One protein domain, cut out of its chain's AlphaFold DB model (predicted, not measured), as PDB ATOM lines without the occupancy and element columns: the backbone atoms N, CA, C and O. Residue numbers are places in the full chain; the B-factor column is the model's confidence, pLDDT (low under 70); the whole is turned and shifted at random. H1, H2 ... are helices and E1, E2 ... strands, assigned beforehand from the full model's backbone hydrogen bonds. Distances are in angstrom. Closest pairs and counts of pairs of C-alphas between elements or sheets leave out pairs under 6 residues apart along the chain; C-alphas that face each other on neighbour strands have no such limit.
ATOM      1  N   ASP A  91       5.318 -49.117  31.668       96.94
ATOM      2  CA  ASP A  91       6.603 -49.811  31.773       96.94
ATOM      3  C   ASP A  91       6.987 -50.479  30.444       96.94
ATOM      4  O   ASP A  91       8.152 -50.442  30.054       96.94
ATOM      5  N   LEU A  92       6.012 -51.025  29.705       96.81
ATOM      6  CA  LEU A  92       6.240 -51.524  28.343       96.81
ATOM      7  C   LEU A  92       6.633 -50.396  27.383       96.81
ATOM      8  O   LEU A  92       7.584 -50.565  26.624       96.81
ATOM      9  N   TYR A  93       5.951 -49.246  27.426       96.62
ATOM     10  CA  TYR A  93       6.338 -48.084  26.621       96.62
ATOM     11  C   TYR A  93       7.799 -47.707  26.889       96.62
ATOM     12  O   TYR A  93       8.613 -47.639  25.972       96.62
ATOM     13  N   ILE A  94       8.152 -47.534  28.162       95.75
ATOM     14  CA  ILE A  94       9.498 -47.153  28.592       95.75
ATOM     15  C   ILE A  94      10.531 -48.206  28.177       95.75
ATOM     16  O   ILE A  94      11.624 -47.858  27.736       95.75
ATOM     17  N   GLN A  95      10.194 -49.493  28.272       95.75
ATOM     18  CA  GLN A  95      11.078 -50.579  27.859       95.75
ATOM     19  C   GLN A  95      11.450 -50.496  26.369       95.75
ATOM     20  O   GLN A  95      12.592 -50.799  26.020       95.75
ATOM     21  N   TYR A  96      10.510 -50.117  25.496       94.75
ATOM     22  CA  TYR A  96      10.735 -50.081  24.046       94.75
ATOM     23  C   TYR A  96      11.205 -48.720  23.520       94.75
ATOM     24  O   TYR A  96      11.981 -48.681  22.565       94.75
ATOM     25  N   PHE A  97      10.777 -47.616  24.137       93.62
ATOM     26  CA  PHE A  97      11.004 -46.255  23.628       93.62
ATOM     27  C   PHE A  97      11.857 -45.376  24.554       93.62
ATOM     28  O   PHE A  97      12.337 -44.326  24.128       93.62
ATOM     29  N   GLY A  98      12.115 -45.827  25.784       91.81
ATOM     30  CA  GLY A  98      12.882 -45.103  26.797       91.81
ATOM     31  C   GLY A  98      12.056 -44.108  27.619       91.81
ATOM     32  O   GLY A  98      10.879 -43.866  27.363       91.81
ATOM     33  N   GLU A  99      12.701 -43.520  28.630       82.62
ATOM     34  CA  GLU A  99      12.142 -42.454  29.482       82.62
ATOM     35  C   GLU A  99      12.553 -41.074  28.945       82.62
ATOM     36  O   GLU A  99      13.315 -40.345  29.578       82.62
ATOM     37  N   SER A 100      12.125 -40.745  27.727       81.81
ATOM     38  CA  SER A 100      12.497 -39.500  27.031       81.81
ATOM     39  C   SER A 100      11.341 -38.520  26.848       81.81
ATOM     40  O   SER A 100      11.535 -37.466  26.246       81.81
ATOM     41  N   ASP A 101      10.173 -38.836  27.405       90.25
ATOM     42  CA  ASP A 101       8.948 -38.058  27.271       90.25
ATOM     43  C   ASP A 101       8.357 -37.741  28.657       90.25
ATOM     44  O   ASP A 101       8.123 -38.642  29.472       90.25
ATOM     45  N   SER A 102       8.166 -36.451  28.937       94.38
ATOM     46  CA  SER A 102       7.626 -35.938  30.199       94.38
ATOM     47  C   SER A 102       6.169 -36.371  30.408       94.38
ATOM     48  O   SER A 102       5.804 -36.730  31.530       94.38
ATOM     49  N   ASP A 103       5.369 -36.462  29.339       94.88
ATOM     50  CA  ASP A 103       3.963 -36.877  29.397       94.88
ATOM     51  C   ASP A 103       3.842 -38.331  29.865       94.88
ATOM     52  O   ASP A 103       2.989 -38.684  30.685       94.88
ATOM     53  N   ILE A 104       4.760 -39.189  29.418       96.88
ATOM     54  CA  ILE A 104       4.822 -40.598  29.828       96.88
ATOM     55  C   ILE A 104       5.120 -40.719  31.324       96.88
ATOM     56  O   ILE A 104       4.520 -41.549  32.019       96.88
ATOM     57  N   LEU A 105       6.005 -39.868  31.845       97.75
ATOM     58  CA  LEU A 105       6.309 -39.806  33.273       97.75
ATOM     59  C   LEU A 105       5.133 -39.252  34.087       97.75
ATOM     60  O   LEU A 105       4.886 -39.738  35.193       97.75
ATOM     61  N   ILE A 106       4.360 -38.311  33.541       97.75
ATOM     62  CA  ILE A 106       3.123 -37.819  34.164       97.75
ATOM     63  C   ILE A 106       2.080 -38.944  34.234       97.75
ATOM     64  O   ILE A 106       1.514 -39.180  35.302       97.75
ATOM     65  N   ILE A 107       1.876 -39.717  33.160       97.75
ATOM     66  CA  ILE A 107       0.956 -40.870  33.171       97.75
ATOM     67  C   ILE A 107       1.404 -41.916  34.208       97.75
ATOM     68  O   ILE A 107       0.576 -42.437  34.964       97.75
ATOM     69  N   LYS A 108       2.715 -42.189  34.301       98.19
ATOM     70  CA  LYS A 108       3.294 -43.067  35.334       98.19
ATOM     71  C   LYS A 108       2.987 -42.554  36.740       98.19
ATOM     72  O   LYS A 108       2.522 -43.312  37.593       98.19
ATOM     73  N   ALA A 109       3.205 -41.259  36.967       98.12
ATOM     74  CA  ALA A 109       2.953 -40.624  38.248       98.12
ATOM     75  C   ALA A 109       1.481 -40.720  38.652       98.12
ATOM     76  O   ALA A 109       1.189 -41.049  39.802       98.12
ATOM     77  N   ARG A 110       0.552 -40.475  37.717       98.31
ATOM     78  CA  ARG A 110      -0.896 -40.588  37.962       98.31
ATOM     79  C   ARG A 110      -1.266 -41.989  38.423       98.31
ATOM     80  O   ARG A 110      -1.974 -42.150  39.416       98.31
ATOM     81  N   ALA A 111      -0.737 -43.011  37.754       98.06
ATOM     82  CA  ALA A 111      -0.999 -44.395  38.122       98.06
ATOM     83  C   ALA A 111      -0.452 -44.739  39.520       98.06
ATOM     84  O   ALA A 111      -1.170 -45.344  40.318       98.06
ATOM     85  N   HIS A 112       0.766 -44.299  39.857       98.50
ATOM     86  CA  HIS A 112       1.323 -44.456  41.207       98.50
ATOM     87  C   HIS A 112       0.507 -43.709  42.273       98.50
ATOM     88  O   HIS A 112       0.223 -44.270  43.331       98.50
ATOM     89  N   ALA A 113       0.080 -42.473  42.001       97.75
ATOM     90  CA  ALA A 113      -0.725 -41.681  42.931       97.75
ATOM     91  C   ALA A 113      -2.059 -42.375  43.245       97.75
ATOM     92  O   ALA A 113      -2.429 -42.516  44.410       97.75
ATOM     93  N   GLN A 114      -2.734 -42.900  42.220       97.25
ATOM     94  CA  GLN A 114      -3.990 -43.638  42.376       97.25
ATOM     95  C   GLN A 114      -3.825 -45.006  43.064       97.25
ATOM     96  O   GLN A 114      -4.775 -45.534  43.640       97.25
ATOM     97  N   LEU A 115      -2.616 -45.571  43.070       97.50
ATOM     98  CA  LEU A 115      -2.274 -46.755  43.869       97.50
ATOM     99  C   LEU A 115      -1.885 -46.420  45.320       97.50
ATOM    100  O   LEU A 115      -1.665 -47.333  46.115       97.50
ATOM    101  N   GLY A 116      -1.810 -45.135  45.683       96.44
ATOM    102  CA  GLY A 116      -1.330 -44.671  46.988       96.44
ATOM    103  C   GLY A 116       0.196 -44.709  47.131       96.44
ATOM    104  O   GLY A 116       0.734 -44.546  48.227       96.44
ATOM    105  N   GLU A 117       0.919 -44.909  46.032       97.62
ATOM    106  CA  GLU A 117       2.377 -44.988  45.977       97.62
ATOM    107  C   GLU A 117       2.983 -43.585  45.813       97.62
ATOM    108  O   GLU A 117       3.772 -43.319  44.909       97.62
ATOM    109  N   ASN A 118       2.615 -42.665  46.713       96.12
ATOM    110  CA  ASN A 118       2.891 -41.226  46.581       96.12
ATOM    111  C   ASN A 118       4.376 -40.903  46.352       96.12
ATOM    112  O   ASN A 118       4.701 -40.015  45.575       96.12
ATOM    113  N   HIS A 119       5.287 -41.636  46.995       96.56
ATOM    114  CA  HIS A 119       6.725 -41.429  46.816       96.56
ATOM    115  C   HIS A 119       7.197 -41.728  45.381       96.56
ATOM    116  O   HIS A 119       8.047 -41.005  44.868       96.56
ATOM    117  N   LEU A 120       6.626 -42.744  44.721       98.00
ATOM    118  CA  LEU A 120       6.919 -43.066  43.321       98.00
ATOM    119  C   LEU A 120       6.277 -42.043  42.382       98.00
ATOM    120  O   LEU A 120       6.919 -41.605  41.433       98.00
ATOM    121  N   ALA A 121       5.057 -41.597  42.694       98.12
ATOM    122  CA  ALA A 121       4.396 -40.535  41.941       98.12
ATOM    123  C   ALA A 121       5.217 -39.235  41.946       98.12
ATOM    124  O   ALA A 121       5.499 -38.678  40.886       98.12
ATOM    125  N   CYS A 122       5.675 -38.795  43.124       97.81
ATOM    126  CA  CYS A 122       6.544 -37.626  43.250       97.81
ATOM    127  C   CYS A 122       7.870 -37.812  42.502       97.81
ATOM    128  O   CYS A 122       8.338 -36.874  41.868       97.81
ATOM    129  N   ALA A 123       8.472 -39.006  42.546       97.56
ATOM    130  CA  ALA A 123       9.714 -39.281  41.824       97.56
ATOM    131  C   ALA A 123       9.538 -39.124  40.304       97.56
ATOM    132  O   ALA A 123      10.344 -38.450  39.667       97.56
ATOM    133  N   SER A 124       8.460 -39.674  39.736       97.94
ATOM    134  CA  SER A 124       8.149 -39.520  38.311       97.94
ATOM    135  C   SER A 124       7.833 -38.068  37.932       97.94
ATOM    136  O   SER A 124       8.327 -37.597  36.910       97.94
ATOM    137  N   LEU A 125       7.100 -37.322  38.768       97.94
ATOM    138  CA  LEU A 125       6.845 -35.893  38.536       97.94
ATOM    139  C   LEU A 125       8.118 -35.046  38.607       97.94
ATOM    140  O   LEU A 125       8.296 -34.156  37.788       97.94
ATOM    141  N   LEU A 126       9.023 -35.321  39.549       97.69
ATOM    142  CA  LEU A 126      10.306 -34.616  39.636       97.69
ATOM    143  C   LEU A 126      11.195 -34.903  38.423       97.69
ATOM    144  O   LEU A 126      11.906 -34.013  37.955       97.69
ATOM    145  N   GLN A 127      11.145 -36.127  37.899       97.19
ATOM    146  CA  GLN A 127      11.843 -36.477  36.668       97.19
ATOM    147  C   GLN A 127      11.255 -35.717  35.472       97.19
ATOM    148  O   GLN A 127      12.017 -35.049  34.776       97.19
ATOM    149  N   ALA A 128       9.929 -35.725  35.295       97.19
ATOM    150  CA  ALA A 128       9.251 -34.944  34.256       97.19
ATOM    151  C   ALA A 128       9.590 -33.448  34.366       97.19
ATOM    152  O   ALA A 128      10.013 -32.827  33.393       97.19
ATOM    153  N   TYR A 129       9.528 -32.906  35.586       97.31
ATOM    154  CA  TYR A 129       9.903 -31.529  35.890       97.31
ATOM    155  C   TYR A 129      11.338 -31.211  35.465       97.31
ATOM    156  O   TYR A 129      11.594 -30.177  34.855       97.31
ATOM    157  N   SER A 130      12.289 -32.101  35.759       95.94
ATOM    158  CA  SER A 130      13.701 -31.889  35.426       95.94
ATOM    159  C   SER A 130      13.977 -31.863  33.919       95.94
ATOM    160  O   SER A 130      14.949 -31.238  33.494       95.94
ATOM    161  N   MET A 131      13.130 -32.513  33.115       94.81
ATOM    162  CA  MET A 131      13.279 -32.567  31.660       94.81
ATOM    163  C   MET A 131      12.855 -31.262  30.988       94.81
ATOM    164  O   MET A 131      13.502 -30.831  30.035       94.81
ATOM    165  N   GLU A 132      11.802 -30.623  31.499       93.94
ATOM    166  CA  GLU A 132      11.232 -29.402  30.914       93.94
ATOM    167  C   GLU A 132      11.472 -28.134  31.745       93.94
ATOM    168  O   GLU A 132      11.112 -27.039  31.317       93.94
ATOM    169  N   ASN A 133      12.106 -28.256  32.916       94.31
ATOM    170  CA  ASN A 133      12.228 -27.186  33.913       94.31
ATOM    171  C   ASN A 133      10.860 -26.583  34.308       94.31
ATOM    172  O   ASN A 133      10.724 -25.372  34.520       94.31
ATOM    173  N   GLY A 134       9.845 -27.443  34.369       96.06
ATOM    174  CA  GLY A 134       8.447 -27.101  34.604       96.06
ATOM    175  C   GLY A 134       7.557 -28.337  34.511       96.06
ATOM    176  O   GLY A 134       7.988 -29.388  34.044       96.06
ATOM    177  N   LEU A 135       6.316 -28.215  34.973       96.69
ATOM    178  CA  LEU A 135       5.282 -29.226  34.757       96.69
ATOM    179  C   LEU A 135       4.126 -28.588  34.008       96.69
ATOM    180  O   LEU A 135       3.632 -27.544  34.425       96.69
ATOM    181  N   LYS A 136       3.668 -29.252  32.953       95.50
ATOM    182  CA  LYS A 136       2.407 -28.939  32.288       95.50
ATOM    183  C   LYS A 136       1.434 -30.047  32.618       95.50
ATOM    184  O   LYS A 136       1.663 -31.199  32.271       95.50
ATOM    185  N   LEU A 137       0.405 -29.699  33.368       96.12
ATOM    186  CA  LEU A 137      -0.617 -30.621  33.835       96.12
ATOM    187  C   LEU A 137      -1.958 -30.156  33.293       96.12
ATOM    188  O   LEU A 137      -2.158 -28.972  33.054       96.12
ATOM    189  N   ASN A 138      -2.909 -31.060  33.146       93.69
ATOM    190  CA  ASN A 138      -4.298 -30.691  32.893       93.69
ATOM    191  C   ASN A 138      -5.145 -30.879  34.164       93.69
ATOM    192  O   ASN A 138      -4.717 -31.462  35.167       93.69
ATOM    193  N   ALA A 139      -6.388 -30.394  34.124       92.12
ATOM    194  CA  ALA A 139      -7.314 -30.505  35.251       92.12
ATOM    195  C   ALA A 139      -7.551 -31.957  35.716       92.12
ATOM    196  O   ALA A 139      -7.808 -32.191  36.896       92.12
ATOM    197  N   GLU A 140      -7.471 -32.933  34.814       91.56
ATOM    198  CA  GLU A 140      -7.650 -34.342  35.151       91.56
ATOM    199  C   GLU A 140      -6.442 -34.924  35.886       91.56
ATOM    200  O   GLU A 140      -6.621 -35.662  36.855       91.56
ATOM    201  N   ASP A 141      -5.224 -34.557  35.490       95.62
ATOM    202  CA  ASP A 141      -4.015 -34.967  36.201       95.62
ATOM    203  C   ASP A 141      -4.097 -34.528  37.670       95.62
ATOM    204  O   ASP A 141      -3.805 -35.304  38.578       95.62
ATOM    205  N   MET A 142      -4.605 -33.317  37.923       94.31
ATOM    206  CA  MET A 142      -4.784 -32.793  39.280       94.31
ATOM    207  C   MET A 142      -5.824 -33.562  40.102       94.31
ATOM    208  O   MET A 142      -5.681 -33.654  41.324       94.31
ATOM    209  N   ILE A 143      -6.848 -34.139  39.460       93.81
ATOM    210  CA  ILE A 143      -7.789 -35.049  40.133       93.81
ATOM    211  C   ILE A 143      -7.035 -36.296  40.594       93.81
ATOM    212  O   ILE A 143      -7.160 -36.698  41.755       93.81
ATOM    213  N   ASP A 144      -6.209 -36.873  39.720       95.81
ATOM    214  CA  ASP A 144      -5.431 -38.062  40.055       95.81
ATOM    215  C   ASP A 144      -4.349 -37.778  41.113       95.81
ATOM    216  O   ASP A 144      -4.029 -38.648  41.928       95.81
ATOM    217  N   PHE A 145      -3.836 -36.546  41.153       97.00
ATOM    218  CA  PHE A 145      -2.863 -36.063  42.133       97.00
ATOM    219  C   PHE A 145      -3.474 -35.478  43.408       97.00
ATOM    220  O   PHE A 145      -2.741 -34.938  44.240       97.00
ATOM    221  N   ALA A 146      -4.779 -35.645  43.640       94.31
ATOM    222  CA  ALA A 146      -5.407 -35.244  44.899       94.31
ATOM    223  C   ALA A 146      -4.663 -35.739  46.165       94.31
ATOM    224  O   ALA A 146      -4.560 -34.962  47.121       94.31
ATOM    225  N   PRO A 147      -4.075 -36.957  46.204       92.19
ATOM    226  CA  PRO A 147      -3.265 -37.392  47.344       92.19
ATOM    227  C   PRO A 147      -1.986 -36.565  47.562       92.19
ATOM    228  O   PRO A 147      -1.548 -36.419  48.700       92.19
ATOM    229  N   LEU A 148      -1.391 -36.015  46.499       94.81
ATOM    230  CA  LEU A 148      -0.146 -35.233  46.539       94.81
ATOM    231  C   LEU A 148      -0.409 -33.761  46.889       94.81
ATOM    232  O   LEU A 148       0.430 -33.111  47.512       94.81
ATOM    233  N   LEU A 149      -1.592 -33.234  46.556       91.00
ATOM    234  CA  LEU A 149      -2.007 -31.887  46.973       91.00
ATOM    235  C   LEU A 149      -1.966 -31.730  48.500       91.00
ATOM    236  O   LEU A 149      -1.537 -30.705  49.017       91.00
ATOM    237  N   GLN A 150      -2.353 -32.776  49.233       86.88
ATOM    238  CA  GLN A 150      -2.372 -32.762  50.698       86.88
ATOM    239  C   GLN A 150      -0.972 -32.755  51.326       86.88
ATOM    240  O   GLN A 150      -0.835 -32.440  52.507       86.88
ATOM    241  N   THR A 151       0.067 -33.105  50.562       90.06
ATOM    242  CA  THR A 151       1.447 -33.144  51.055       90.06
ATOM    243  C   THR A 151       2.196 -31.836  50.815       90.06
ATOM    244  O   THR A 151       3.363 -31.749  51.189       90.06
ATOM    245  N   GLY A 152       1.575 -30.853  50.152       90.81
ATOM    246  CA  GLY A 152       2.242 -29.623  49.716       90.81
ATOM    247  C   GLY A 152       3.310 -29.858  48.645       90.81
ATOM    248  O   GLY A 152       4.215 -29.046  48.501       90.81
ATOM    249  N   PHE A 153       3.256 -30.982  47.907       94.44
ATOM    250  CA  PHE A 153       4.278 -31.320  46.904       94.44
ATOM    251  C   PHE A 153       4.425 -30.214  45.851       94.44
ATOM    252  O   PHE A 153       5.529 -29.742  45.594       94.44
ATOM    253  N   PHE A 154       3.305 -29.758  45.292       94.38
ATOM    254  CA  PHE A 154       3.305 -28.741  44.242       94.38
ATOM    255  C   PHE A 154       3.719 -27.351  44.741       94.38
ATOM    256  O   PHE A 154       4.236 -26.572  43.951       94.38
ATOM    257  N   ASP A 155       3.605 -27.068  46.044       93.12
ATOM    258  CA  ASP A 155       4.073 -25.803  46.635       93.12
ATOM    259  C   ASP A 155       5.610 -25.695  46.643       93.12
ATOM    260  O   ASP A 155       6.166 -24.621  46.871       93.12
ATOM    261  N   THR A 156       6.308 -26.816  46.422       92.62
ATOM    262  CA  THR A 156       7.777 -26.875  46.356       92.62
ATOM    263  C   THR A 156       8.335 -26.674  44.950       92.62
ATOM    264  O   THR A 156       9.555 -26.610  44.789       92.62
ATOM    265  N   LEU A 157       7.465 -26.590  43.939       93.69
ATOM    266  CA  LEU A 157       7.842 -26.481  42.536       93.69
ATOM    267  C   LEU A 157       7.507 -25.088  41.999       93.69
ATOM    268  O   LEU A 157       6.447 -24.531  42.271       93.69
ATOM    269  N   GLU A 158       8.414 -24.541  41.197       93.56
ATOM    270  CA  GLU A 158       8.135 -23.376  40.355       93.56
ATOM    271  C   GLU A 158       7.623 -23.859  38.985       93.56
ATOM    272  O   GLU A 158       7.679 -25.047  38.696       93.56
ATOM    273  N   ASN A 159       7.106 -22.974  38.127       93.94
ATOM    274  CA  ASN A 159       6.726 -23.306  36.737       93.94
ATOM    275  C   ASN A 159       5.778 -24.519  36.579       93.94
ATOM    276  O   ASN A 159       5.941 -25.328  35.663       93.94
ATOM    277  N   VAL A 160       4.799 -24.660  37.477       95.25
ATOM    278  CA  VAL A 160       3.698 -25.619  37.320       95.25
ATOM    279  C   VAL A 160       2.534 -24.911  36.631       95.25
ATOM    280  O   VAL A 160       1.903 -24.026  37.208       95.25
ATOM    281  N   GLU A 161       2.264 -25.298  35.391       94.50
ATOM    282  CA  GLU A 161       1.166 -24.799  34.569       94.50
ATOM    283  C   GLU A 161       0.031 -25.828  34.560       94.50
ATOM    284  O   GLU A 161       0.265 -27.020  34.363       94.50
ATOM    285  N   ILE A 162      -1.201 -25.364  34.787       93.00
ATOM    286  CA  ILE A 162      -2.406 -26.188  34.667       93.00
ATOM    287  C   ILE A 162      -3.172 -25.696  33.439       93.00
ATOM    288  O   ILE A 162      -3.680 -24.575  33.444       93.00
ATOM    289  N   GLU A 163      -3.219 -26.510  32.389       88.69
ATOM    290  CA  GLU A 163      -3.954 -26.221  31.164       88.69
ATOM    291  C   GLU A 163      -5.468 -26.304  31.404       88.69
ATOM    292  O   GLU A 163      -5.976 -27.241  32.036       88.69
ATOM    293  N   ASP A 164      -6.186 -25.308  30.882       71.94
ATOM    294  CA  ASP A 164      -7.646 -25.295  30.867       71.94
ATOM    295  C   ASP A 164      -8.188 -26.336  29.857       71.94
ATOM    296  O   ASP A 164      -7.586 -26.529  28.797       71.94
ATOM    297  N   PRO A 165      -9.319 -27.006  30.163       59.19
ATOM    298  CA  PRO A 165      -9.913 -28.053  29.322       59.19
ATOM    299  C   PRO A 165     -10.562 -27.566  28.015       59.19
ATOM    300  O   PRO A 165     -11.032 -26.405  27.945       59.19
TER     301      PRO A 165
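Overview. This is residues 91 to 165 of the 165 residues of an uncharacterized protein of Leptospira interrogans serovar Manilae (UniProt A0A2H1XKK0). A hairpin of two long helices, H2 and H3, forms the core; E1, H4 and H5 follow along one side of it with E2 beside E1, and short H1 lies off at the opposite end. The printed part has 75 residues, with five named helices and two named strands in the order H1, H2, H3, E1, H4, H5, E2; E1 and E2 make a parallel sheet, and the class is mostly helix. It is compact, with a radius of gyration of the C-alphas of 11.7 A, and spans 33 by 25 by 24 A.

Arrangement. Start at H1, residues 91 to 97, which touches no helix; it and H2, residues 102 to 114, are near each other, with 5 pairs of C-alphas within 10 A. H3, residues 118 to 132, touches H2 in a helical hairpin, opposite ways at a shallow tilt of 13 degrees; their closest C-alphas, Ala 109 and Ala 121, are 4.0 A apart. H4, residues 139 to 144, touches H2 at a steep tilt of 45 degrees, the same way; the closest C-alphas are Arg 110 and Asp 144, 5.6 A. H5, residues 146 to 149, only just touches H3, with 3 pairs of C-alphas within 8 A, made by residues 118 to 122 of H3 alone; the closest are Asn 118 and Leu 148, 6.7 A. E1, residues 135 to 138, and E2, residues 160 to 163, are parallel; look for N 161 and O 135, 2.8 A apart, within hydrogen-bond range. E1, H4, H5 and E2 form a strand-helix-strand unit, two parallel neighbour strands with helices between, with a right-handed crossover. In H1, H2, H3 and H4 every O i to N i+4 pair is within hydrogen-bond range; H5 is too short for one.

Along the chain. Find C-alpha 91 at (6.603, -49.811, 31.773), where H1 begins. H2 runs 18.5 A and H3 21.3 A, to C-alpha 132 at (11.232, -29.402, 30.914). E2 ends at C-alpha 163, (-3.954, -26.221, 31.164).

Size, cuts and confidence. The C-alphas farthest apart, Tyr 96 and Gln 150, are 34.4 A apart. The printed part has no cut and no long link; residue 165, the chain's last, is under 70 in pLDDT.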